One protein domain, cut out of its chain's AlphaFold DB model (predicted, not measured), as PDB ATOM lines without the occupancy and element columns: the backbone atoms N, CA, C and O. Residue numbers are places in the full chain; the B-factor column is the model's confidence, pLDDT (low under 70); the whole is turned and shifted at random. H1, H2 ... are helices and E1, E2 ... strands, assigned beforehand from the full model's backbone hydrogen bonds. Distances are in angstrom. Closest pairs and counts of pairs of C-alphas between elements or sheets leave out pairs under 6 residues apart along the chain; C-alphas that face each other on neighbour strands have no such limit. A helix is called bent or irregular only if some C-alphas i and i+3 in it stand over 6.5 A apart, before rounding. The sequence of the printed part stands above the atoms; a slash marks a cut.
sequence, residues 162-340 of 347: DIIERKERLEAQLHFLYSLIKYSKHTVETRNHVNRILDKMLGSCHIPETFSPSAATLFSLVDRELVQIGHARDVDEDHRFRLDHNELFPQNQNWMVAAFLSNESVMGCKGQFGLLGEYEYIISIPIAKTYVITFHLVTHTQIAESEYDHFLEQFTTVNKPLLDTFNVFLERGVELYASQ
ATOM      1  N   ASP A 162     142.355  35.791 -32.062       65.56
ATOM      2  CA  ASP A 162     143.812  35.655 -32.122       65.56
ATOM      3  C   ASP A 162     144.510  36.924 -31.596       65.56
ATOM      4  O   ASP A 162     145.504  36.843 -30.875       65.56
ATOM      5  N   ILE A 163     143.977  38.114 -31.914       70.06
ATOM      6  CA  ILE A 163     144.479  39.393 -31.387       70.06
ATOM      7  C   ILE A 163     144.206  39.528 -29.884       70.06
ATOM      8  O   ILE A 163     145.109  39.934 -29.150       70.06
ATOM      9  N   ILE A 164     142.993  39.204 -29.421       71.81
ATOM     10  CA  ILE A 164     142.623  39.257 -27.997       71.81
ATOM     11  C   ILE A 164     143.481  38.282 -27.193       71.81
ATOM     12  O   ILE A 164     144.151  38.708 -26.262       71.81
ATOM     13  N   GLU A 165     143.561  37.018 -27.605       69.50
ATOM     14  CA  GLU A 165     144.386  36.000 -26.958       69.50
ATOM     15  C   GLU A 165     145.858  36.410 -26.937       69.50
ATOM     16  O   GLU A 165     146.544  36.254 -25.929       69.50
ATOM     17  N   ARG A 166     146.378  36.967 -28.039       76.50
ATOM     18  CA  ARG A 166     147.763  37.443 -28.075       76.50
ATOM     19  C   ARG A 166     147.984  38.608 -27.116       76.50
ATOM     20  O   ARG A 166     149.025  38.648 -26.459       76.50
ATOM     21  N   LYS A 167     147.036  39.542 -27.030       80.31
ATOM     22  CA  LYS A 167     147.078  40.652 -26.074       80.31
ATOM     23  C   LYS A 167     147.043  40.129 -24.636       80.31
ATOM     24  O   LYS A 167     147.916  40.499 -23.858       80.31
ATOM     25  N   GLU A 168     146.114  39.237 -24.312       76.25
ATOM     26  CA  GLU A 168     145.989  38.612 -22.989       76.25
ATOM     27  C   GLU A 168     147.276  37.876 -22.593       76.25
ATOM     28  O   GLU A 168     147.774  38.050 -21.481       76.25
ATOM     29  N   ARG A 169     147.893  37.129 -23.522       78.50
ATOM     30  CA  ARG A 169     149.188  36.460 -23.293       78.50
ATOM     31  C   ARG A 169     150.315  37.455 -23.005       78.50
ATOM     32  O   ARG A 169     151.134  37.203 -22.122       78.50
ATOM     33  N   LEU A 170     150.377  38.571 -23.734       80.50
ATOM     34  CA  LEU A 170     151.380  39.618 -23.505       80.50
ATOM     35  C   LEU A 170     151.172  40.319 -22.157       80.50
ATOM     36  O   LEU A 170     152.144  40.567 -21.444       80.50
ATOM     37  N   GLU A 171     149.925  40.609 -21.788       81.25
ATOM     38  CA  GLU A 171     149.581  41.198 -20.492       81.25
ATOM     39  C   GLU A 171     149.956  40.252 -19.344       81.25
ATOM     40  O   GLU A 171     150.636  40.675 -18.407       81.25
ATOM     41  N   ALA A 172     149.618  38.961 -19.443       77.88
ATOM     42  CA  ALA A 172     149.991  37.946 -18.457       77.88
ATOM     43  C   ALA A 172     151.519  37.852 -18.269       77.88
ATOM     44  O   ALA A 172     152.020  37.890 -17.142       77.88
ATOM     45  N   GLN A 173     152.283  37.822 -19.366       81.69
ATOM     46  CA  GLN A 173     153.750  37.814 -19.317       81.69
ATOM     47  C   GLN A 173     154.319  39.085 -18.677       81.69
ATOM     48  O   GLN A 173     155.217  39.001 -17.836       81.69
ATOM     49  N   LEU A 174     153.790  40.259 -19.032       79.38
ATOM     50  CA  LEU A 174     154.209  41.536 -18.456       79.38
ATOM     51  C   LEU A 174     153.949  41.583 -16.945       79.38
ATOM     52  O   LEU A 174     154.823  41.982 -16.173       79.38
ATOM     53  N   HIS A 175     152.766  41.143 -16.512       79.25
ATOM     54  CA  HIS A 175     152.397  41.069 -15.100       79.25
ATOM     55  C   HIS A 175     153.288  40.096 -14.319       79.25
ATOM     56  O   HIS A 175     153.704  40.405 -13.193       79.25
ATOM     57  N   PHE A 176     153.630  38.952 -14.911       85.06
ATOM     58  CA  PHE A 176     154.553  38.002 -14.305       85.06
ATOM     59  C   PHE A 176     155.974  38.570 -14.187       85.06
ATOM     60  O   PHE A 176     156.538  38.573 -13.094       85.06
ATOM     61  N   LEU A 177     156.522  39.141 -15.264       81.50
ATOM     62  CA  LEU A 177     157.834  39.802 -15.262       81.50
ATOM     63  C   LEU A 177     157.920  40.905 -14.206       81.50
ATOM     64  O   LEU A 177     158.882  40.976 -13.440       81.50
ATOM     65  N   TYR A 178     156.889  41.748 -14.125       77.75
ATOM     66  CA  TYR A 178     156.803  42.776 -13.096       77.75
ATOM     67  C   TYR A 178     156.815  42.172 -11.687       77.75
ATOM     68  O   TYR A 178     157.474  42.703 -10.793       77.75
ATOM     69  N   SER A 179     156.135  41.039 -11.490       77.88
ATOM     70  CA  SER A 179     156.132  40.320 -10.213       77.88
ATOM     71  C   SER A 179     157.523  39.798  -9.856       77.88
ATOM     72  O   SER A 179     157.967  40.007  -8.728       77.88
ATOM     73  N   LEU A 180     158.253  39.216 -10.812       80.75
ATOM     74  CA  LEU A 180     159.642  38.792 -10.604       80.75
ATOM     75  C   LEU A 180     160.526  39.964 -10.162       80.75
ATOM     76  O   LEU A 180     161.205  39.864  -9.146       80.75
ATOM     77  N   ILE A 181     160.458  41.108 -10.853       76.88
ATOM     78  CA  ILE A 181     161.238  42.313 -10.510       76.88
ATOM     79  C   ILE A 181     160.845  42.869  -9.135       76.88
ATOM     80  O   ILE A 181     161.694  43.311  -8.359       76.88
ATOM     81  N   LYS A 182     159.545  42.878  -8.826       75.81
ATOM     82  CA  LYS A 182     159.021  43.376  -7.552       75.81
ATOM     83  C   LYS A 182     159.518  42.529  -6.383       75.81
ATOM     84  O   LYS A 182     159.875  43.080  -5.345       75.81
ATOM     85  N   TYR A 183     159.540  41.209  -6.545       71.44
ATOM     86  CA  TYR A 183     159.926  40.287  -5.481       71.44
ATOM     87  C   TYR A 183     161.423  39.940  -5.471       71.44
ATOM     88  O   TYR A 183     161.893  39.421  -4.462       71.44
ATOM     89  N   SER A 184     162.197  40.308  -6.502       66.44
ATOM     90  CA  SER A 184     163.655  40.105  -6.540       66.44
ATOM     91  C   SER A 184     164.455  41.102  -5.692       66.44
ATOM     92  O   SER A 184     165.601  40.831  -5.353       66.44
ATOM     93  N   LYS A 185     163.893  42.276  -5.364       55.12
ATOM     94  CA  LYS A 185     164.611  43.372  -4.672       55.12
ATOM     95  C   LYS A 185     164.593  43.296  -3.143       55.12
ATOM     96  O   LYS A 185     165.231  44.120  -2.492       55.12
ATOM     97  N   HIS A 186     163.862  42.355  -2.556       49.72
ATOM     98  CA  HIS A 186     163.745  42.246  -1.106       49.72
ATOM     99  C   HIS A 186     164.732  41.193  -0.581       49.72
ATOM    100  O   HIS A 186     164.563  40.001  -0.809       49.72
ATOM    101  N   THR A 187     165.760  41.677   0.117       42.72
ATOM    102  CA  THR A 187     166.988  41.030   0.624       42.72
ATOM    103  C   THR A 187     166.803  39.938   1.689       42.72
ATOM    104  O   THR A 187     167.692  39.697   2.498       42.72
ATOM    105  N   VAL A 188     165.680  39.226   1.679       46.78
ATOM    106  CA  VAL A 188     165.553  37.951   2.392       46.78
ATOM    107  C   VAL A 188     164.819  36.995   1.461       46.78
ATOM    108  O   VAL A 188     163.637  37.196   1.180       46.78
ATOM    109  N   GLU A 189     165.526  35.977   0.971       54.28
ATOM    110  CA  GLU A 189     164.997  34.822   0.231       54.28
ATOM    111  C   GLU A 189     164.053  34.006   1.132       54.28
ATOM    112  O   GLU A 189     164.326  32.882   1.536       54.28
ATOM    113  N   THR A 190     162.939  34.602   1.546       61.22
ATOM    114  CA  THR A 190     161.920  33.894   2.312       61.22
ATOM    115  C   THR A 190     161.060  33.086   1.350       61.22
ATOM    116  O   THR A 190     160.676  33.588   0.293       61.22
ATOM    117  N   ARG A 191     160.689  31.862   1.744       66.94
ATOM    118  CA  ARG A 191     159.676  31.009   1.086       66.94
ATOM    119  C   ARG A 191     158.454  31.812   0.608       66.94
ATOM    120  O   ARG A 191     157.965  31.630  -0.499       66.94
ATOM    121  N   ASN A 192     158.058  32.828   1.379       74.38
ATOM    122  CA  ASN A 192     156.995  33.784   1.057       74.38
ATOM    123  C   ASN A 192     157.166  34.543  -0.276       74.38
ATOM    124  O   ASN A 192     156.171  34.930  -0.887       74.38
ATOM    125  N   HIS A 193     158.392  34.817  -0.728       79.38
ATOM    126  CA  HIS A 193     158.651  35.469  -2.017       79.38
ATOM    127  C   HIS A 193     158.409  34.503  -3.167       79.38
ATOM    128  O   HIS A 193     157.692  34.847  -4.107       79.38
ATOM    129  N   VAL A 194     158.949  33.288  -3.048       82.75
ATOM    130  CA  VAL A 194     158.743  32.208  -4.017       82.75
ATOM    131  C   VAL A 194     157.254  31.884  -4.117       82.75
ATOM    132  O   VAL A 194     156.728  31.834  -5.222       82.75
ATOM    133  N   ASN A 195     156.543  31.811  -2.988       88.69
ATOM    134  CA  ASN A 195     155.098  31.579  -2.970       88.69
ATOM    135  C   ASN A 195     154.323  32.640  -3.767       88.69
ATOM    136  O   ASN A 195     153.459  32.317  -4.579       88.69
ATOM    137  N   ARG A 196     154.657  33.926  -3.594       86.81
ATOM    138  CA  ARG A 196     154.017  35.015  -4.356       86.81
ATOM    139  C   ARG A 196     154.343  34.967  -5.844       86.81
ATOM    140  O   ARG A 196     153.481  35.293  -6.655       86.81
ATOM    141  N   ILE A 197     155.567  34.588  -6.205       88.81
ATOM    142  CA  ILE A 197     155.957  34.407  -7.606       88.81
ATOM    143  C   ILE A 197     155.161  33.256  -8.225       88.81
ATOM    144  O   ILE A 197     154.603  33.433  -9.305       88.81
ATOM    145  N   LEU A 198     155.047  32.124  -7.528       91.00
ATOM    146  CA  LEU A 198     154.285  30.968  -7.997       91.00
ATOM    147  C   LEU A 198     152.789  31.269  -8.108       91.00
ATOM    148  O   LEU A 198     152.176  30.863  -9.088       91.00
ATOM    149  N   ASP A 199     152.203  32.025  -7.173       91.06
ATOM    150  CA  ASP A 199     150.804  32.468  -7.271       91.06
ATOM    151  C   ASP A 199     150.558  33.283  -8.547       91.06
ATOM    152  O   ASP A 199     149.601  33.042  -9.286       91.06
ATOM    153  N   LYS A 200     151.471  34.210  -8.861       90.94
ATOM    154  CA  LYS A 200     151.390  35.006 -10.091       90.94
ATOM    155  C   LYS A 200     151.680  34.199 -11.343       90.94
ATOM    156  O   LYS A 200     151.043  34.458 -12.359       90.94
ATOM    157  N   MET A 201     152.577  33.222 -11.271       91.69
ATOM    158  CA  MET A 201     152.821  32.293 -12.368       91.69
ATOM    159  C   MET A 201     151.563  31.484 -12.678       91.69
ATOM    160  O   MET A 201     151.087  31.525 -13.807       91.69
ATOM    161  N   LEU A 202     150.971  30.839 -11.668       94.12
ATOM    162  CA  LEU A 202     149.753  30.043 -11.805       94.12
ATOM    163  C   LEU A 202     148.590  30.875 -12.358       94.12
ATOM    164  O   LEU A 202     147.865  30.408 -13.229       94.12
ATOM    165  N   GLY A 203     148.433  32.118 -11.893       90.81
ATOM    166  CA  GLY A 203     147.421  33.043 -12.411       90.81
ATOM    167  C   GLY A 203     147.694  33.580 -13.823       90.81
ATOM    168  O   GLY A 203     146.782  34.115 -14.441       90.81
ATOM    169  N   SER A 204     148.926  33.453 -14.325       91.50
ATOM    170  CA  SER A 204     149.326  33.891 -15.673       91.50
ATOM    171  C   SER A 204     149.398  32.737 -16.676       91.50
ATOM    172  O   SER A 204     149.573  32.980 -17.870       91.50
ATOM    173  N   CYS A 205     149.297  31.487 -16.212       92.12
ATOM    174  CA  CYS A 205     149.266  30.320 -17.079       92.12
ATOM    175  C   CYS A 205     147.990  30.310 -17.920       92.12
ATOM    176  O   CYS A 205     146.880  30.455 -17.407       92.12
ATOM    177  N   HIS A 206     148.150  30.062 -19.213       90.75
ATOM    178  CA  HIS A 206     147.036  29.736 -20.079       90.75
ATOM    179  C   HIS A 206     146.611  28.292 -19.813       90.75
ATOM    180  O   HIS A 206     147.384  27.353 -20.037       90.75
ATOM    181  N   ILE A 207     145.394  28.133 -19.307       91.31
ATOM    182  CA  ILE A 207     144.805  26.854 -18.912       91.31
ATOM    183  C   ILE A 207     143.572  26.627 -19.793       91.31
ATOM    184  O   ILE A 207     142.791  27.566 -19.959       91.31
ATOM    185  N   PRO A 208     143.390  25.426 -20.375       89.19
ATOM    186  CA  PRO A 208     142.208  25.133 -21.183       89.19
ATOM    187  C   PRO A 208     140.912  25.365 -20.395       89.19
ATOM    188  O   PRO A 208     140.859  25.059 -19.210       89.19
ATOM    189  N   GLU A 209     139.850  25.844 -21.049       85.00
ATOM    190  CA  GLU A 209     138.582  26.227 -20.389       85.00
ATOM    191  C   GLU A 209     137.918  25.097 -19.582       85.00
ATOM    192  O   GLU A 209     137.161  25.348 -18.648       85.00
ATOM    193  N   THR A 210     138.195  23.842 -19.934       89.06
ATOM    194  CA  THR A 210     137.696  22.656 -19.224       89.06
ATOM    195  C   THR A 210     138.432  22.377 -17.913       89.06
ATOM    196  O   THR A 210     138.035  21.473 -17.174       89.06
ATOM    197  N   PHE A 211     139.495  23.129 -17.628       93.31
ATOM    198  CA  PHE A 211     140.331  23.006 -16.448       93.31
ATOM    199  C   PHE A 211     140.274  24.262 -15.590       93.31
ATOM    200  O   PHE A 211     140.183  25.387 -16.071       93.31
ATOM    201  N   SER A 212     140.416  24.057 -14.288       92.19
ATOM    202  CA  SER A 212     140.684  25.118 -13.326       92.19
ATOM    203  C   SER A 212     142.031  24.866 -12.653       92.19
ATOM    204  O   SER A 212     142.285  23.741 -12.221       92.19
ATOM    205  N   PRO A 213     142.910  25.876 -12.522       94.50
ATOM    206  CA  PRO A 213     144.087  25.729 -11.675       94.50
ATOM    207  C   PRO A 213     143.646  25.494 -10.233       94.50
ATOM    208  O   PRO A 213     142.763  26.211  -9.760       94.50
ATOM    209  N   SER A 214     144.294  24.581  -9.512       93.69
ATOM    210  CA  SER A 214     144.124  24.419  -8.061       93.69
ATOM    211  C   SER A 214     145.356  24.877  -7.289       93.69
ATOM    212  O   SER A 214     145.204  25.649  -6.346       93.69
ATOM    213  N   ALA A 215     146.560  24.503  -7.727       95.62
ATOM    214  CA  ALA A 215     147.812  24.809  -7.039       95.62
ATOM    215  C   ALA A 215     149.032  24.779  -7.976       95.62
ATOM    216  O   ALA A 215     148.973  24.262  -9.092       95.62
ATOM    217  N   ALA A 216     150.156  25.316  -7.503       96.62
ATOM    218  CA  ALA A 216     151.467  25.092  -8.107       96.62
ATOM    219  C   ALA A 216     152.529  24.928  -7.023       96.62
ATOM    220  O   ALA A 216     152.434  25.575  -5.985       96.62
ATOM    221  N   THR A 217     153.548  24.106  -7.254       96.00
ATOM    222  CA  THR A 217     154.609  23.863  -6.264       96.00
ATOM    223  C   THR A 217     155.973  23.861  -6.932       96.00
ATOM    224  O   THR A 217     156.126  23.300  -8.010       96.00
ATOM    225  N   LEU A 218     156.974  24.478  -6.306       94.88
ATOM    226  CA  LEU A 218     158.356  24.454  -6.781       94.88
ATOM    227  C   LEU A 218     159.213  23.595  -5.861       94.88
ATOM    228  O   LEU A 218     159.259  23.823  -4.649       94.88
ATOM    229  N   PHE A 219     159.935  22.659  -6.462       94.06
ATOM    230  CA  PHE A 219     160.906  21.802  -5.803       94.06
ATOM    231  C   PHE A 219     162.314  22.121  -6.299       94.06
ATOM    232  O   PHE A 219     162.501  22.410  -7.479       94.06
ATOM    233  N   SER A 220     163.295  22.042  -5.403       92.50
ATOM    234  CA  SER A 220     164.723  22.139  -5.714       92.50
ATOM    235  C   SER A 220     165.443  20.880  -5.262       92.50
ATOM    236  O   SER A 220     165.143  20.341  -4.196       92.50
ATOM    237  N   LEU A 221     166.437  20.448  -6.031       91.50
ATOM    238  CA  LEU A 221     167.355  19.396  -5.624       91.50
ATOM    239  C   LEU A 221     168.251  19.883  -4.473       91.50
ATOM    240  O   LEU A 221     168.978  20.865  -4.626       91.50
ATOM    241  N   VAL A 222     168.234  19.165  -3.350       88.62
ATOM    242  CA  VAL A 222     169.134  19.330  -2.199       88.62
ATOM    243  C   VAL A 222     169.529  17.939  -1.711       88.62
ATOM    244  O   VAL A 222     168.659  17.137  -1.396       88.62
ATOM    245  N   ASP A 223     170.826  17.620  -1.677       87.06
ATOM    246  CA  ASP A 223     171.357  16.354  -1.135       87.06
ATOM    247  C   ASP A 223     170.635  15.073  -1.617       87.06
ATOM    248  O   ASP A 223     170.402  14.143  -0.848       87.06
ATOM    249  N   ARG A 224     170.320  14.997  -2.923       88.56
ATOM    250  CA  ARG A 224     169.574  13.888  -3.572       88.56
ATOM    251  C   ARG A 224     168.103  13.758  -3.158       88.56
ATOM    252  O   ARG A 224     167.491  12.709  -3.365       88.56
ATOM    253  N   GLU A 225     167.523  14.828  -2.639       93.50
ATOM    254  CA  GLU A 225     166.090  14.965  -2.419       93.50
ATOM    255  C   GLU A 225     165.555  16.164  -3.198       93.50
ATOM    256  O   GLU A 225     166.219  17.189  -3.333       93.50
ATOM    257  N   LEU A 226     164.333  16.047  -3.700       94.31
ATOM    258  CA  LEU A 226     163.567  17.166  -4.225       94.31
ATOM    259  C   LEU A 226     162.768  17.755  -3.064       94.31
ATOM    260  O   LEU A 226     161.853  17.123  -2.532       94.31
ATOM    261  N   VAL A 227     163.170  18.952  -2.642       93.12
ATOM    262  CA  VAL A 227     162.639  19.662  -1.476       93.12
ATOM    263  C   VAL A 227     161.741  20.795  -1.946       93.12
ATOM    264  O   VAL A 227     162.143  21.597  -2.790       93.12
ATOM    265  N   GLN A 228     160.535  20.883  -1.392       92.81
ATOM    266  CA  GLN A 228     159.610  21.977  -1.666       92.81
ATOM    267  C   GLN A 228     160.179  23.306  -1.159       92.81
ATOM    268  O   GLN A 228     160.398  23.483   0.038       92.81
ATOM    269  N   ILE A 229     160.355  24.265  -2.064       89.50
ATOM    270  CA  ILE A 229     160.879  25.607  -1.760       89.50
ATOM    271  C   ILE A 229     159.845  26.721  -1.960       89.50
ATOM    272  O   ILE A 229     160.084  27.865  -1.577       89.50
ATOM    273  N   GLY A 230     158.678  26.393  -2.517       90.31
ATOM    274  CA  GLY A 230     157.534  27.293  -2.547       90.31
ATOM    275  C   GLY A 230     156.278  26.649  -3.117       90.31
ATOM    276  O   GLY A 230     156.339  25.590  -3.740       90.31
ATOM    277  N   HIS A 231     155.141  27.301  -2.907       94.00
ATOM    278  CA  HIS A 231     153.841  26.895  -3.428       94.00
ATOM    279  C   HIS A 231     152.936  28.097  -3.725       94.00
ATOM    280  O   HIS A 231     153.099  29.187  -3.176       94.00
ATOM    281  N   ALA A 232     151.964  27.880  -4.599       94.25
ATOM    282  CA  ALA A 232     150.851  28.766  -4.874       94.25
ATOM    283  C   ALA A 232     149.573  28.152  -4.312       94.25
ATOM    284  O   ALA A 232     149.290  26.984  -4.584       94.25
ATOM    285  N   ARG A 233     148.773  28.988  -3.643       91.44
ATOM    286  CA  ARG A 233     147.488  28.615  -3.032       91.44
ATOM    287  C   ARG A 233     147.660  27.560  -1.931       91.44
ATOM    288  O   ARG A 233     148.748  27.432  -1.372       91.44
ATOM    289  N   ASP A 234     146.563  26.909  -1.562       82.19
ATOM    290  CA  ASP A 234     146.492  25.998  -0.422       82.19
ATOM    291  C   ASP A 234     147.157  24.658  -0.770       82.19
ATOM    292  O   ASP A 234     146.625  23.867  -1.549       82.19
ATOM    293  N   VAL A 235     148.375  24.461  -0.270       84.19
ATOM    294  CA  VAL A 235     149.209  23.274  -0.486       84.19
ATOM    295  C   VAL A 235     149.923  22.982   0.821       84.19
ATOM    296  O   VAL A 235     150.458  23.909   1.429       84.19
ATOM    297  N   ASP A 236     149.983  21.710   1.217       82.56
ATOM    298  CA  ASP A 236     150.742  21.323   2.405       82.56
ATOM    299  C   ASP A 236     152.227  21.703   2.256       82.56
ATOM    300  O   ASP A 236     152.825  21.666   1.169       82.56
ATOM    301  N   GLU A 237     152.824  22.110   3.372       84.00
ATOM    302  CA  GLU A 237     154.215  22.536   3.435       84.00
ATOM    303  C   GLU A 237     155.158  21.370   3.776       84.00
ATOM    304  O   GLU A 237     154.777  20.361   4.362       84.00
ATOM    305  N   ASP A 238     156.430  21.557   3.429       84.12
ATOM    306  CA  ASP A 238     157.578  20.726   3.824       84.12
ATOM    307  C   ASP A 238     157.653  19.351   3.155       84.12
ATOM    308  O   ASP A 238     158.297  18.423   3.651       84.12
ATOM    309  N   HIS A 239     157.089  19.245   1.953       89.69
ATOM    310  CA  HIS A 239     157.249  18.063   1.119       89.69
ATOM    311  C   HIS A 239     158.711  17.827   0.711       89.69
ATOM    312  O   HIS A 239     159.401  18.720   0.202       89.69
ATOM    313  N   ARG A 240     159.157  16.577   0.874       94.00
ATOM    314  CA  ARG A 240     160.474  16.080   0.466       94.00
ATOM    315  C   ARG A 240     160.340  14.706  -0.169       94.00
ATOM    316  O   ARG A 240     159.696  13.829   0.401       94.00
ATOM    317  N   PHE A 241     160.983  14.514  -1.315       94.12
ATOM    318  CA  PHE A 241     160.979  13.237  -2.020       94.12
ATOM    319  C   PHE A 241     162.396  12.842  -2.412       94.12
ATOM    320  O   PHE A 241     163.123  13.623  -3.023       94.12
ATOM    321  N   ARG A 242     162.791  11.613  -2.083       95.19
ATOM    322  CA  ARG A 242     164.076  11.062  -2.514       95.19
ATOM    323  C   ARG A 242     164.035  10.718  -4.000       95.19
ATOM    324  O   ARG A 242     162.991  10.326  -4.519       95.19
ATOM    325  N   LEU A 243     165.180  10.799  -4.674       94.06
ATOM    326  CA  LEU A 243     165.266  10.429  -6.092       94.06
ATOM    327  C   LEU A 243     164.982   8.936  -6.353       94.06
ATOM    328  O   LEU A 243     164.549   8.592  -7.445       94.06
ATOM    329  N   ASP A 244     165.155   8.063  -5.356       94.25
ATOM    330  CA  ASP A 244     164.814   6.633  -5.426       94.25
ATOM    331  C   ASP A 244     163.340   6.334  -5.070       94.25
ATOM    332  O   ASP A 244     162.939   5.171  -5.026       94.25
ATOM    333  N   HIS A 245     162.495   7.354  -4.846       94.62
ATOM    334  CA  HIS A 245     161.099   7.172  -4.411       94.62
ATOM    335  C   HIS A 245     160.308   6.239  -5.334       94.62
ATOM    336  O   HIS A 245     159.640   5.329  -4.855       94.62
ATOM    337  N   ASN A 246     160.392   6.423  -6.653       94.06
ATOM    338  CA  ASN A 246     159.612   5.618  -7.601       94.06
ATOM    339  C   ASN A 246     160.109   4.165  -7.701       94.06
ATOM    340  O   ASN A 246     159.323   3.279  -8.029       94.06
ATOM    341  N   GLU A 247     161.382   3.912  -7.384       92.81
ATOM    342  CA  GLU A 247     161.932   2.554  -7.278       92.81
ATOM    343  C   GLU A 247     161.436   1.865  -5.999       92.81
ATOM    344  O   GLU A 247     161.062   0.692  -6.023       92.81
ATOM    345  N   LEU A 248     161.389   2.609  -4.890       92.50
ATOM    346  CA  LEU A 248     160.925   2.123  -3.588       92.50
ATOM    347  C   LEU A 248     159.401   1.940  -3.530       92.50
ATOM    348  O   LEU A 248     158.917   1.050  -2.828       92.50
ATOM    349  N   PHE A 249     158.644   2.746  -4.281       91.50
ATOM    350  CA  PHE A 249     157.181   2.737  -4.295       91.50
ATOM    351  C   PHE A 249     156.601   2.615  -5.720       91.50
ATOM    352  O   PHE A 249     155.934   3.537  -6.194       91.50
ATOM    353  N   PRO A 250     156.748   1.460  -6.404       88.31
ATOM    354  CA  PRO A 250     156.293   1.296  -7.792       88.31
ATOM    355  C   PRO A 250     154.783   1.481  -7.992       88.31
ATOM    356  O   PRO A 250     154.345   1.834  -9.082       88.31
ATOM    357  N   GLN A 251     153.992   1.242  -6.941       86.62
ATOM    358  CA  GLN A 251     152.529   1.381  -6.940       86.62
ATOM    359  C   GLN A 251     152.054   2.801  -6.579       86.62
ATOM    360  O   GLN A 251     150.862   3.076  -6.637       86.62
ATOM    361  N   ASN A 252     152.964   3.691  -6.169       85.81
ATOM    362  CA  ASN A 252     152.659   5.068  -5.783       85.81
ATOM    363  C   ASN A 252     153.716   6.014  -6.364       85.81
ATOM    364  O   ASN A 252     154.526   6.609  -5.642       85.81
ATOM    365  N   GLN A 253     153.738   6.078  -7.694       88.44
ATOM    366  CA  GLN A 253     154.708   6.887  -8.412       88.44
ATOM    367  C   GLN A 253     154.476   8.380  -8.187       88.44
ATOM    368  O   GLN A 253     153.352   8.874  -8.170       88.44
ATOM    369  N   ASN A 254     155.579   9.108  -8.067       93.12
ATOM    370  CA  ASN A 254     155.618  10.552  -7.993       93.12
ATOM    371  C   ASN A 254     156.073  11.117  -9.350       93.12
ATOM    372  O   ASN A 254     157.220  10.926  -9.769       93.12
ATOM    373  N   TRP A 255     155.170  11.822 -10.035       94.75
ATOM    374  CA  TRP A 255     155.426  12.391 -11.366       94.75
ATOM    375  C   TRP A 255     156.479  13.500 -11.364       94.75
ATOM    376  O   TRP A 255     157.165  13.683 -12.364       94.75
ATOM    377  N   MET A 256     156.660  14.196 -10.240       95.19
ATOM    378  CA  MET A 256     157.691  15.223 -10.086       95.19
ATOM    379  C   MET A 256     159.090  14.594 -10.029       95.19
ATOM    380  O   MET A 256     159.994  15.063 -10.719       95.19
ATOM    381  N   VAL A 257     159.249  13.474  -9.311       95.75
ATOM    382  CA  VAL A 257     160.498  12.688  -9.323       95.75
ATOM    383  C   VAL A 257     160.759  12.104 -10.714       95.75
ATOM    384  O   VAL A 257     161.886  12.176 -11.201       95.75
ATOM    385  N   ALA A 258     159.725  11.573 -11.378       95.44
ATOM    386  CA  ALA A 258     159.850  11.044 -12.737       95.44
ATOM    387  C   ALA A 258     160.327  12.121 -13.725       95.44
ATOM    388  O   ALA A 258     161.317  11.902 -14.419       95.44
ATOM    389  N   ALA A 259     159.686  13.296 -13.714       96.38
ATOM    390  CA  ALA A 259     160.040  14.428 -14.568       96.38
ATOM    391  C   ALA A 259     161.472  14.929 -14.331       96.38
ATOM    392  O   ALA A 259     162.185  15.269 -15.274       96.38
ATOM    393  N   PHE A 260     161.920  14.952 -13.070       96.00
ATOM    394  CA  PHE A 260     163.292  15.334 -12.745       96.00
ATOM    395  C   PHE A 260     164.321  14.370 -13.347       96.00
ATOM    396  O   PHE A 260     165.312  14.805 -13.930       96.00
ATOM    397  N   LEU A 261     164.094  13.061 -13.198       94.56
ATOM    398  CA  LEU A 261     165.039  12.031 -13.631       94.56
ATOM    399  C   LEU A 261     165.079  11.862 -15.152       94.56
ATOM    400  O   LEU A 261     166.159  11.644 -15.701       94.56
ATOM    401  N   SER A 262     163.933  11.962 -15.830       94.06
ATOM    402  CA  SER A 262     163.872  11.919 -17.296       94.06
ATOM    403  C   SER A 262     164.330  13.225 -17.942       94.06
ATOM    404  O   SER A 262     164.723  13.223 -19.105       94.06
ATOM    405  N   ASN A 263     164.294  14.335 -17.193       93.44
ATOM    406  CA  ASN A 263     164.414  15.691 -17.727       93.44
ATOM    407  C   ASN A 263     163.374  15.970 -18.834       93.44
ATOM    408  O   ASN A 263     163.613  16.736 -19.769       93.44
ATOM    409  N   GLU A 264     162.203  15.353 -18.704       94.06
ATOM    410  CA  GLU A 264     161.041  15.558 -19.560       94.06
ATOM    411  C   GLU A 264     159.860  16.000 -18.702       94.06
ATOM    412  O   GLU A 264     159.760  15.664 -17.521       94.06
ATOM    413  N   SER A 265     158.954  16.775 -19.289       96.19
ATOM    414  CA  SER A 265     157.701  17.087 -18.612       96.19
ATOM    415  C   SER A 265     156.875  15.803 -18.468       96.19
ATOM    416  O   SER A 265     156.845  14.984 -19.380       96.19
ATOM    417  N   VAL A 266     156.170  15.640 -17.349       96.50
ATOM    418  CA  VAL A 266     155.329  14.464 -17.074       96.50
ATOM    419  C   VAL A 266     153.971  14.917 -16.560       96.50
ATOM    420  O   VAL A 266     153.887  15.836 -15.748       96.50
ATOM    421  N   MET A 267     152.903  14.255 -16.999       95.50
ATOM    422  CA  MET A 267     151.545  14.469 -16.502       95.50
ATOM    423  C   MET A 267     151.009  13.192 -15.855       95.50
ATOM    424  O   MET A 267     151.270  12.092 -16.335       95.50
ATOM    425  N   GLY A 268     150.227  13.334 -14.788       94.06
ATOM    426  CA  GLY A 268     149.528  12.203 -14.188       94.06
ATOM    427  C   GLY A 268     148.284  12.591 -13.400       94.06
ATOM    428  O   GLY A 268     148.118  13.744 -13.006       94.06
ATOM    429  N   CYS A 269     147.388  11.624 -13.201       93.12
ATOM    430  CA  CYS A 269     146.137  11.808 -12.468       93.12
ATOM    431  C   CYS A 269     146.335  11.432 -11.000       93.12
ATOM    432  O   CYS A 269     146.555  10.264 -10.681       93.12
ATOM    433  N   LYS A 270     146.224  12.413 -10.102       88.69
ATOM    434  CA  LYS A 270     146.314  12.210  -8.648       88.69
ATOM    435  C   LYS A 270     145.106  11.448  -8.105       88.69
ATOM    436  O   LYS A 270     145.220  10.751  -7.101       88.69
ATOM    437  N   GLY A 271     143.958  11.585  -8.763       84.56
ATOM    438  CA  GLY A 271     142.725  10.901  -8.405       84.56
ATOM    439  C   GLY A 271     141.504  11.802  -8.505       84.56
ATOM    440  O   GLY A 271     141.557  12.902  -9.059       84.56
ATOM    441  N   GLN A 272     140.397  11.300  -7.962       85.06
ATOM    442  CA  GLN A 272     139.115  11.986  -7.944       85.06
ATOM    443  C   GLN A 272     138.869  12.627  -6.569       85.06
ATOM    444  O   GLN A 272     139.045  11.977  -5.539       85.06
ATOM    445  N   PHE A 273     138.450  13.889  -6.554       71.44
ATOM    446  CA  PHE A 273     138.249  14.704  -5.360       71.44
ATOM    447  C   PHE A 273     136.921  15.478  -5.437       71.44
ATOM    448  O   PHE A 273     136.319  15.637  -6.498       71.44
ATOM    449  N   GLY A 274     136.443  15.964  -4.288       65.31
ATOM    450  CA  GLY A 274     135.214  16.759  -4.195       65.31
ATOM    451  C   GLY A 274     133.908  15.952  -4.285       65.31
ATOM    452  O   GLY A 274     133.879  14.789  -4.680       65.31
ATOM    453  N   LEU A 275     132.792  16.585  -3.900       65.12
ATOM    454  CA  LEU A 275     131.460  15.953  -3.844       65.12
ATOM    455  C   LEU A 275     130.900  15.577  -5.225       65.12
ATOM    456  O   LEU A 275     130.079  14.670  -5.325       65.12
ATOM    457  N   LEU A 276     131.323  16.289  -6.271       71.00
ATOM    458  CA  LEU A 276     130.879  16.091  -7.655       71.00
ATOM    459  C   LEU A 276     131.822  15.188  -8.464       71.00
ATOM    460  O   LEU A 276     131.557  14.943  -9.638       71.00
ATOM    461  N   GLY A 277     132.895  14.684  -7.847       81.00
ATOM    462  CA  GLY A 277     133.821  13.757  -8.484       81.00
ATOM    463  C   GLY A 277     134.708  14.403  -9.552       81.00
ATOM    464  O   GLY A 277     134.758  13.928 -10.685       81.00
ATOM    465  N   GLU A 278     135.402  15.478  -9.199       90.56
ATOM    466  CA  GLU A 278     136.373  16.154 -10.064       90.56
ATOM    467  C   GLU A 278     137.692  15.379 -10.122       90.56
ATOM    468  O   GLU A 278     138.097  14.769  -9.140       90.56
ATOM    469  N   TYR A 279     138.392  15.415 -11.250       93.44
ATOM    470  CA  TYR A 279     139.699  14.786 -11.425       93.44
ATOM    471  C   TYR A 279     140.811  15.822 -11.264       93.44
ATOM    472  O   TYR A 279     140.770  16.869 -11.914       93.44
ATOM    473  N   GLU A 280     141.811  15.526 -10.432       93.69
ATOM    474  CA  GLU A 280     143.008  16.357 -10.259       93.69
ATOM    475  C   GLU A 280     144.187  15.756 -11.032       93.69
ATOM    476  O   GLU A 280     144.592  14.611 -10.806       93.69
ATOM    477  N   TYR A 281     144.773  16.558 -11.914       95.19
ATOM    478  CA  TYR A 281     145.951  16.221 -12.699       95.19
ATOM    479  C   TYR A 281     147.147  17.062 -12.265       95.19
ATOM    480  O   TYR A 281     147.023  18.266 -12.046       95.19
ATOM    481  N   ILE A 282     148.315  16.427 -12.179       95.62
ATOM    482  CA  ILE A 282     149.585  17.071 -11.855       95.62
ATOM    483  C   ILE A 282     150.459  17.069 -13.101       95.62
ATOM    484  O   ILE A 282     150.778  16.014 -13.645       95.62
ATOM    485  N   ILE A 283     150.877  18.258 -13.520       97.50
ATOM    486  CA  ILE A 283     151.829  18.481 -14.604       97.50
ATOM    487  C   ILE A 283     153.153  18.886 -13.975       97.50
ATOM    488  O   ILE A 283     153.232  19.929 -13.335       97.50
ATOM    489  N   SER A 284     154.183  18.072 -14.150       97.75
ATOM    490  CA  SER A 284     155.523  18.279 -13.606       97.75
ATOM    491  C   SER A 284     156.470  18.685 -14.726       97.75
ATOM    492  O   SER A 284     156.583  17.970 -15.716       97.75
ATOM    493  N   ILE A 285     157.136  19.831 -14.587       97.06
ATOM    494  CA  ILE A 285     158.009  20.406 -15.616       97.06
ATOM    495  C   ILE A 285     159.389  20.665 -14.997       97.06
ATOM    496  O   ILE A 285     159.481  21.462 -14.053       97.06
ATOM    497  N   PRO A 286     160.463  20.024 -15.489       94.50
ATOM    498  CA  PRO A 286     161.818  20.322 -15.043       94.50
ATOM    499  C   PRO A 286     162.248  21.714 -15.530       94.50
ATOM    500  O   PRO A 286     161.997  22.098 -16.672       94.50
ATOM    501  N   ILE A 287     162.897  22.484 -14.655       89.44
ATOM    502  CA  ILE A 287     163.368  23.852 -14.921       89.44
ATOM    503  C   ILE A 287     164.799  24.000 -14.390       89.44
ATOM    504  O   ILE A 287     165.131  23.504 -13.315       89.44
ATOM    505  N   ALA A 288     165.665  24.687 -15.138       80.94
ATOM    506  CA  ALA A 288     167.017  25.074 -14.730       80.94
ATOM    507  C   ALA A 288     167.881  23.913 -14.189       80.94
ATOM    508  O   ALA A 288     168.727  24.113 -13.320       80.94
ATOM    509  N   LYS A 289     167.669  22.687 -14.696       81.81
ATOM    510  CA  LYS A 289     168.338  21.411 -14.337       81.81
ATOM    511  C   LYS A 289     168.192  20.931 -12.888       81.81
ATOM    512  O   LYS A 289     168.338  19.739 -12.644       81.81
ATOM    513  N   THR A 290     167.955  21.818 -11.927       88.06
ATOM    514  CA  THR A 290     167.904  21.496 -10.492       88.06
ATOM    515  C   THR A 290     166.527  21.698  -9.878       88.06
ATOM    516  O   THR A 290     166.368  21.431  -8.690       88.06
ATOM    517  N   TYR A 291     165.540  22.153 -10.652       93.06
ATOM    518  CA  TYR A 291     164.190  22.410 -10.168       93.06
ATOM    519  C   TYR A 291     163.145  21.602 -10.925       93.06
ATOM    520  O   TYR A 291     163.321  21.258 -12.094       93.06
ATOM    521  N   VAL A 292     162.013  21.376 -10.264       96.31
ATOM    522  CA  VAL A 292     160.772  20.945 -10.911       96.31
ATOM    523  C   VAL A 292     159.646  21.826 -10.406       96.31
ATOM    524  O   VAL A 292     159.476  21.981  -9.195       96.31
ATOM    525  N   ILE A 293     158.872  22.395 -11.324       96.44
ATOM    526  CA  ILE A 293     157.593  23.017 -10.988       96.44
ATOM    527  C   ILE A 293     156.463  22.031 -11.267       96.44
ATOM    528  O   ILE A 293     156.462  21.359 -12.297       96.44
ATOM    529  N   THR A 294     155.494  21.955 -10.363       97.12
ATOM    530  CA  THR A 294     154.243  21.235 -10.581       97.12
ATOM    531  C   THR A 294     153.086  22.212 -10.741       97.12
ATOM    532  O   THR A 294     153.006  23.203 -10.019       97.12
ATOM    533  N   PHE A 295     152.176  21.922 -11.667       97.12
ATOM    534  CA  PHE A 295     150.878  22.577 -11.813       97.12
ATOM    535  C   PHE A 295     149.784  21.558 -11.549       97.12
ATOM    536  O   PHE A 295     149.772  20.489 -12.155       97.12
ATOM    537  N   HIS A 296     148.871  21.895 -10.652       95.44
ATOM    538  CA  HIS A 296     147.727  21.067 -10.319       95.44
ATOM    539  C   HIS A 296     146.500  21.672 -10.990       95.44
ATOM    540  O   HIS A 296     146.173  22.841 -10.756       95.44
ATOM    541  N   LEU A 297     145.859  20.895 -11.858       95.44
ATOM    542  CA  LEU A 297     144.689  21.305 -12.622       95.44
ATOM    543  C   LEU A 297     143.529  20.355 -12.332       95.44
ATOM    544  O   LEU A 297     143.710  19.141 -12.276       95.44
ATOM    545  N   VAL A 298     142.334  20.911 -12.183       94.00
ATOM    546  CA  VAL A 298     141.118  20.170 -11.848       94.00
ATOM    547  C   VAL A 298     140.121  20.263 -12.995       94.00
ATOM    548  O   VAL A 298     139.974  21.324 -13.601       94.00
ATOM    549  N   THR A 299     139.440  19.162 -13.299       93.75
ATOM    550  CA  THR A 299     138.403  19.102 -14.338       93.75
ATOM    551  C   THR A 299     137.283  18.132 -13.967       93.75
ATOM    552  O   THR A 299     137.480  17.190 -13.204       93.75
ATOM    553  N   HIS A 300     136.098  18.316 -14.547       91.12
ATOM    554  CA  HIS A 300     134.987  17.369 -14.415       91.12
ATOM    555  C   HIS A 300     135.068  16.194 -15.401       91.12
ATOM    556  O   HIS A 300     134.290  15.250 -15.287       91.12
ATOM    557  N   THR A 301     135.966  16.251 -16.391       89.69
ATOM    558  CA  THR A 301     136.077  15.222 -17.436       89.69
ATOM    559  C   THR A 301     137.398  14.485 -17.309       89.69
ATOM    560  O   THR A 301     138.457  15.096 -17.395       89.69
ATOM    561  N   GLN A 302     137.345  13.165 -17.137       91.31
ATOM    562  CA  GLN A 302     138.555  12.353 -17.124       91.31
ATOM    563  C   GLN A 302     139.208  12.355 -18.513       91.31
ATOM    564  O   GLN A 302     138.560  12.039 -19.510       91.31
ATOM    565  N   ILE A 303     140.495  12.679 -18.558       92.00
ATOM    566  CA  ILE A 303     141.368  12.499 -19.720       92.00
ATOM    567  C   ILE A 303     141.909  11.066 -19.717       92.00
ATOM    568  O   ILE A 303     142.338  10.567 -18.669       92.00
ATOM    569  N   ALA A 304     141.912  10.416 -20.882       93.25
ATOM    570  CA  ALA A 304     142.541   9.109 -21.058       93.25
ATOM    571  C   ALA A 304     144.075   9.231 -21.052       93.25
ATOM    572  O   ALA A 304     144.621  10.162 -21.634       93.25
ATOM    573  N   GLU A 305     144.793   8.266 -20.468       92.69
ATOM    574  CA  GLU A 305     146.269   8.309 -20.391       92.69
ATOM    575  C   GLU A 305     146.947   8.479 -21.762       92.69
ATOM    576  O   GLU A 305     147.945   9.183 -21.874       92.69
ATOM    577  N   SER A 306     146.362   7.919 -22.827       93.62
ATOM    578  CA  SER A 306     146.852   8.079 -24.204       93.62
ATOM    579  C   SER A 306     146.826   9.522 -24.726       93.62
ATOM    580  O   SER A 306     147.424   9.804 -25.759       93.62
ATOM    581  N   GLU A 307     146.100  10.424 -24.066       94.06
ATOM    582  CA  GLU A 307     145.986  11.837 -24.438       94.06
ATOM    583  C   GLU A 307     146.910  12.745 -23.608       94.06
ATOM    584  O   GLU A 307     147.014  13.937 -23.910       94.06
ATOM    585  N   TYR A 308     147.599  12.214 -22.587       94.81
ATOM    586  CA  TYR A 308     148.437  13.017 -21.685       94.81
ATOM    587  C   TYR A 308     149.567  13.725 -22.429       94.81
ATOM    588  O   TYR A 308     149.749  14.925 -22.239       94.81
ATOM    589  N   ASP A 309     150.274  13.023 -23.315       93.94
ATOM    590  CA  ASP A 309     151.388  13.606 -24.072       93.94
ATOM    591  C   ASP A 309     150.921  14.762 -24.964       93.94
ATOM    592  O   ASP A 309     151.554  15.817 -25.013       93.94
ATOM    593  N   HIS A 310     149.763  14.604 -25.614       92.56
ATOM    594  CA  HIS A 310     149.185  15.650 -26.455       92.56
ATOM    595  C   HIS A 310     148.777  16.878 -25.637       92.56
ATOM    596  O   HIS A 310     149.082  18.013 -26.013       92.56
ATOM    597  N   PHE A 311     148.116  16.661 -24.497       94.69
ATOM    598  CA  PHE A 311     147.754  17.738 -23.583       94.69
ATOM    599  C   PHE A 311     149.001  18.476 -23.083       94.69
ATOM    600  O   PHE A 311     149.043  19.707 -23.056       94.69
ATOM    601  N   LEU A 312     150.033  17.726 -22.704       94.81
ATOM    602  CA  LEU A 312     151.269  18.261 -22.164       94.81
ATOM    603  C   LEU A 312     152.041  19.087 -23.198       94.81
ATOM    604  O   LEU A 312     152.518  20.179 -22.875       94.81
ATOM    605  N   GLU A 313     152.119  18.618 -24.444       93.19
ATOM    606  CA  GLU A 313     152.705  19.363 -25.562       93.19
ATOM    607  C   GLU A 313     151.971  20.695 -25.775       93.19
ATOM    608  O   GLU A 313     152.605  21.748 -25.877       93.19
ATOM    609  N   GLN A 314     150.635  20.686 -25.769       92.19
ATOM    610  CA  GLN A 314     149.836  21.904 -25.898       92.19
ATOM    611  C   GLN A 314     150.050  22.861 -24.719       92.19
ATOM    612  O   GLN A 314     150.321  24.048 -24.926       92.19
ATOM    613  N   PHE A 315     149.973  22.352 -23.487       94.88
ATOM    614  CA  PHE A 315     150.136  23.145 -22.271       94.88
ATOM    615  C   PHE A 315     151.515  23.808 -22.217       94.88
ATOM    616  O   PHE A 315     151.617  25.015 -21.989       94.88
ATOM    617  N   THR A 316     152.579  23.040 -22.467       93.62
ATOM    618  CA  THR A 316     153.957  23.547 -22.455       93.62
ATOM    619  C   THR A 316     154.222  24.508 -23.610       93.62
ATOM    620  O   THR A 316     154.837  25.548 -23.389       93.62
ATOM    621  N   THR A 317     153.706  24.237 -24.813       91.31
ATOM    622  CA  THR A 317     153.876  25.114 -25.983       91.31
ATOM    623  C   THR A 317     153.233  26.478 -25.765       91.31
ATOM    624  O   THR A 317     153.870  27.509 -25.993       91.31
ATOM    625  N   VAL A 318     151.984  26.515 -25.292       88.94
ATOM    626  CA  VAL A 318     151.271  27.784 -25.085       88.94
ATOM    627  C   VAL A 318     151.886  28.590 -23.936       88.94
ATOM    628  O   VAL A 318     151.983  29.816 -24.031       88.94
ATOM    629  N   ASN A 319     152.362  27.918 -22.884       93.38
ATOM    630  CA  ASN A 319     152.976  28.558 -21.719       93.38
ATOM    631  C   ASN A 319     154.498  28.752 -21.838       93.38
ATOM    632  O   ASN A 319     155.117  29.284 -20.913       93.38
ATOM    633  N   LYS A 320     155.112  28.379 -22.968       91.31
ATOM    634  CA  LYS A 320     156.568  28.402 -23.157       91.31
ATOM    635  C   LYS A 320     157.232  29.734 -22.784       91.31
ATOM    636  O   LYS A 320     158.199  29.694 -22.032       91.31
ATOM    637  N   PRO A 321     156.736  30.915 -23.198       87.81
ATOM    638  CA  PRO A 321     157.399  32.173 -22.843       87.81
ATOM    639  C   PRO A 321     157.406  32.461 -21.333       87.81
ATOM    640  O   PRO A 321     158.357  33.051 -20.816       87.81
ATOM    641  N   LEU A 322     156.352  32.044 -20.619       90.38
ATOM    642  CA  LEU A 322     156.250  32.177 -19.164       90.38
ATOM    643  C   LEU A 322     157.261  31.250 -18.475       90.38
ATOM    644  O   LEU A 322     157.998  31.689 -17.592       90.38
ATOM    645  N   LEU A 323     157.325  29.993 -18.926       91.69
ATOM    646  CA  LEU A 323     158.269  28.988 -18.437       91.69
ATOM    647  C   LEU A 323     159.723  29.398 -18.704       91.69
ATOM    648  O   LEU A 323     160.533  29.364 -17.785       91.69
ATOM    649  N   ASP A 324     160.038  29.867 -19.913       89.38
ATOM    650  CA  ASP A 324     161.377  30.337 -20.290       89.38
ATOM    651  C   ASP A 324     161.797  31.549 -19.432       89.38
ATOM    652  O   ASP A 324     162.928  31.624 -18.950       89.38
ATOM    653  N   THR A 325     160.870  32.480 -19.168       86.31
ATOM    654  CA  THR A 325     161.115  33.630 -18.280       86.31
ATOM    655  C   THR A 325     161.434  33.181 -16.855       86.31
ATOM    656  O   THR A 325     162.371  33.687 -16.231       86.31
ATOM    657  N   PHE A 326     160.660  32.230 -16.332       88.38
ATOM    658  CA  PHE A 326     160.877  31.694 -14.995       88.38
ATOM    659  C   PHE A 326     162.178  30.886 -14.904       88.38
ATOM    660  O   PHE A 326     162.904  31.019 -13.921       88.38
ATOM    661  N   ASN A 327     162.524  30.136 -15.955       86.31
ATOM    662  CA  ASN A 327     163.795  29.428 -16.071       86.31
ATOM    663  C   ASN A 327     164.982  30.384 -15.930       86.31
ATOM    664  O   ASN A 327     165.825  30.184 -15.061       86.31
ATOM    665  N   VAL A 328     165.002  31.474 -16.705       82.56
ATOM    666  CA  VAL A 328     166.074  32.483 -16.630       82.56
ATOM    667  C   VAL A 328     166.159  33.118 -15.238       82.56
ATOM    668  O   VAL A 328     167.255  33.401 -14.749       82.56
ATOM    669  N   PHE A 329     165.016  33.356 -14.587       82.56
ATOM    670  CA  PHE A 329     164.984  33.888 -13.224       82.56
ATOM    671  C   PHE A 329     165.638  32.930 -12.219       82.56
ATOM    672  O   PHE A 329     166.464  33.366 -11.417       82.56
ATOM    673  N   LEU A 330     165.308  31.636 -12.285       81.38
ATOM    674  CA  LEU A 330     165.872  30.625 -11.391       81.38
ATOM    675  C   LEU A 330     167.358  30.367 -11.672       81.38
ATOM    676  O   LEU A 330     168.139  30.339 -10.724       81.38
ATOM    677  N   GLU A 331     167.780  30.270 -12.938       75.25
ATOM    678  CA  GLU A 331     169.196  30.097 -13.309       75.25
ATOM    679  C   GLU A 331     170.080  31.215 -12.734       75.25
ATOM    680  O   GLU A 331     171.121  30.949 -12.135       75.25
ATOM    681  N   ARG A 332     169.630  32.474 -12.826       66.25
ATOM    682  CA  ARG A 332     170.358  33.619 -12.255       66.25
ATOM    683  C   ARG A 332     170.349  33.638 -10.725       66.25
ATOM    684  O   ARG A 332     171.304  34.123 -10.120       66.25
ATOM    685  N   GLY A 333     169.290  33.125 -10.097       59.88
ATOM    686  CA  GLY A 333     169.233  32.932  -8.645       59.88
ATOM    687  C   GLY A 333     170.266  31.910  -8.155       59.88
ATOM    688  O   GLY A 333     170.960  32.161  -7.170       59.88
ATOM    689  N   VAL A 334     170.441  30.805  -8.887       49.34
ATOM    690  CA  VAL A 334     171.441  29.764  -8.588       49.34
ATOM    691  C   VAL A 334     172.873  30.304  -8.665       49.34
ATOM    692  O   VAL A 334     173.683  30.005  -7.790       49.34
ATOM    693  N   GLU A 335     173.197  31.132  -9.662       41.75
ATOM    694  CA  GLU A 335     174.533  31.742  -9.803       41.75
ATOM    695  C   GLU A 335     174.873  32.703  -8.645       41.75
ATOM    696  O   GLU A 335     176.009  32.733  -8.155       41.75
ATOM    697  N   LEU A 336     173.887  33.460  -8.153       40.31
ATOM    698  CA  LEU A 336     174.039  34.345  -6.992       40.31
ATOM    699  C   LEU A 336     174.204  33.560  -5.679       40.31
ATOM    700  O   LEU A 336     175.018  33.948  -4.844       40.31
ATOM    701  N   TYR A 337     173.506  32.433  -5.514       38.09
ATOM    702  CA  TYR A 337     173.650  31.569  -4.337       38.09
ATOM    703  C   TYR A 337     174.989  30.807  -4.335       38.09
ATOM    704  O   TYR A 337     175.680  30.747  -3.317       38.09
ATOM    705  N   ALA A 338     175.416  30.285  -5.493       35.62
ATOM    706  CA  ALA A 338     176.693  29.584  -5.650       35.62
ATOM    707  C   ALA A 338     177.915  30.504  -5.454       35.62
ATOM    708  O   ALA A 338     178.941  30.061  -4.940       35.62
ATOM    709  N   SER A 339     177.808  31.788  -5.814       37.19
ATOM    710  CA  SER A 339     178.866  32.790  -5.594       37.19
ATOM    711  C   SER A 339     178.929  33.333  -4.158       37.19
ATOM    712  O   SER A 339     179.934  33.940  -3.787       37.19
ATOM    713  N   GLN A 340     177.897  33.095  -3.339       37.78
ATOM    714  CA  GLN A 340     177.833  33.501  -1.928       37.78
ATOM    715  C   GLN A 340     178.145  32.370  -0.938       37.78
ATOM    716  O   GLN A 340     178.232  32.623   0.266       37.78
TER     717      GLN A 340
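This is residues 162 to 340 of the 347 residues of the protein "TIR-like domain-containing protein" of Brevibacillus borstelensis AK1 (UniProt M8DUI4). A six-stranded antiparallel sheet, curled like part of a barrel, wraps round the short helix H4, while its opposite face is covered by H2 across E2 and E1 and by the arm H5a of the long bent helix H5 across E5 and E4. H1 stays off the sheet and packs along H2 and, with residues 173 to 180, on the other arm, H5b; residues 335 to 340 of H5 stick out. The printed part has 179 residues with five named helices and six named strands, in the order H1 H2 E1 E2 E3 H3 H4 E4 E5 E6 H5, and the sheet runs E3 E2 E1 E6 E5 E4. The class is mixed, helices and strands, and the whole is compact, with a radius of gyration of the C-alphas of 16.3 A and spans of 48 by 45 by 29 A.

Strand beside strand, the sheet runs E3, residues 240 to 242, E2, residues 225 to 232, E1, residues 212 to 222, E6, residues 291 to 299, E5, residues 278 to 287, and E4, residues 266 to 273. It is strongly twisted, and from edge to edge the way across it turns by 152 degrees. E1 E2 E3 and E4 E5 E6 are meanders, each strand the antiparallel neighbour of the one before. E1 and E6 are antiparallel at 161 degrees, with N 214 and O 296 2.8 A apart, within hydrogen-bond range. In that range also lie N 218 and O 230 of the hairpin E1 and E2, at 2.9 A, N 226 and O 241 of the hairpin E2 and E3, at 2.8 A, N 283 and O 295 of the hairpin E5 and E6, at 2.8 A, and N 268 and O 282 of the hairpin E4 and E5, at 3.0 A. E2 bends by 51 degrees at residue 229. The sheet curls round H4, residues 255 to 262; its closest C-alphas to E5 are Met 256 and Ser 284, 5.1 A apart. H3, residues 245 to 248, is not on the sheet and only just touches H4, with 3 pairs of C-alphas within 8 A, the closest being Asn 246 and Val 257 at 7.3 A. H2, residues 191 to 204, lies over E2 and E1 at a height over the sheet of 7.0 A and runs across the strands, at 68 degrees to E2 on the local plane. H5, residues 305 to 340, was assigned as one helix by its hydrogen bonds but is bent: C-alphas 318 and 321 are 7.9 A apart. Its arms H5a, residues 305 to 318, and H5b, residues 321 to 340, are about perpendicular at 77 degrees. H5a is irregular, with C-alphas 306 and 309 7.2 A apart; it lies over E5 and E4 at a height over the sheet of 9.3 A. There are three layers, helices on both faces of a sheet: H2, H5a and H5b on one face, H4 on the other. H1, residues 162 to 184, forms a helical hairpin with H2, a shallow tilt of 7 degrees, opposite ways; their closest C-alphas are Ala 172 and Ser 204, 5.0 A apart. H1 touches H5b, the closest C-alphas being Gln 173 and Leu 322 at 6.2 A. Every O i to N i+4 pair is within hydrogen-bond range in H1, H2, H4 and H5b, and 8 of 10 are in H5a; H3 is too short for such a pair.

H1 begins at C-alpha 162 (143.812, 35.655, -32.122) and is 32.7 A long; H2 is 19.9 A. E1, the longest strand by residues, is 31.1 A long from C-alpha 212 (140.684, 25.118, -13.326). E5 is 28.5 A long and E6 26.3 A. H5b is 29.3 A long and ends at C-alpha 340 (177.833, 33.501, -1.928).

The two C-alphas farthest apart are those of Leu 276 and Ser 339, 50.9 A. The printed part has no cut, and no link is long. Mean pLDDT of the printed part is 85.0; residues 162, 165, 184 to 191, 274 to 275 and 332 to 340 are under 70.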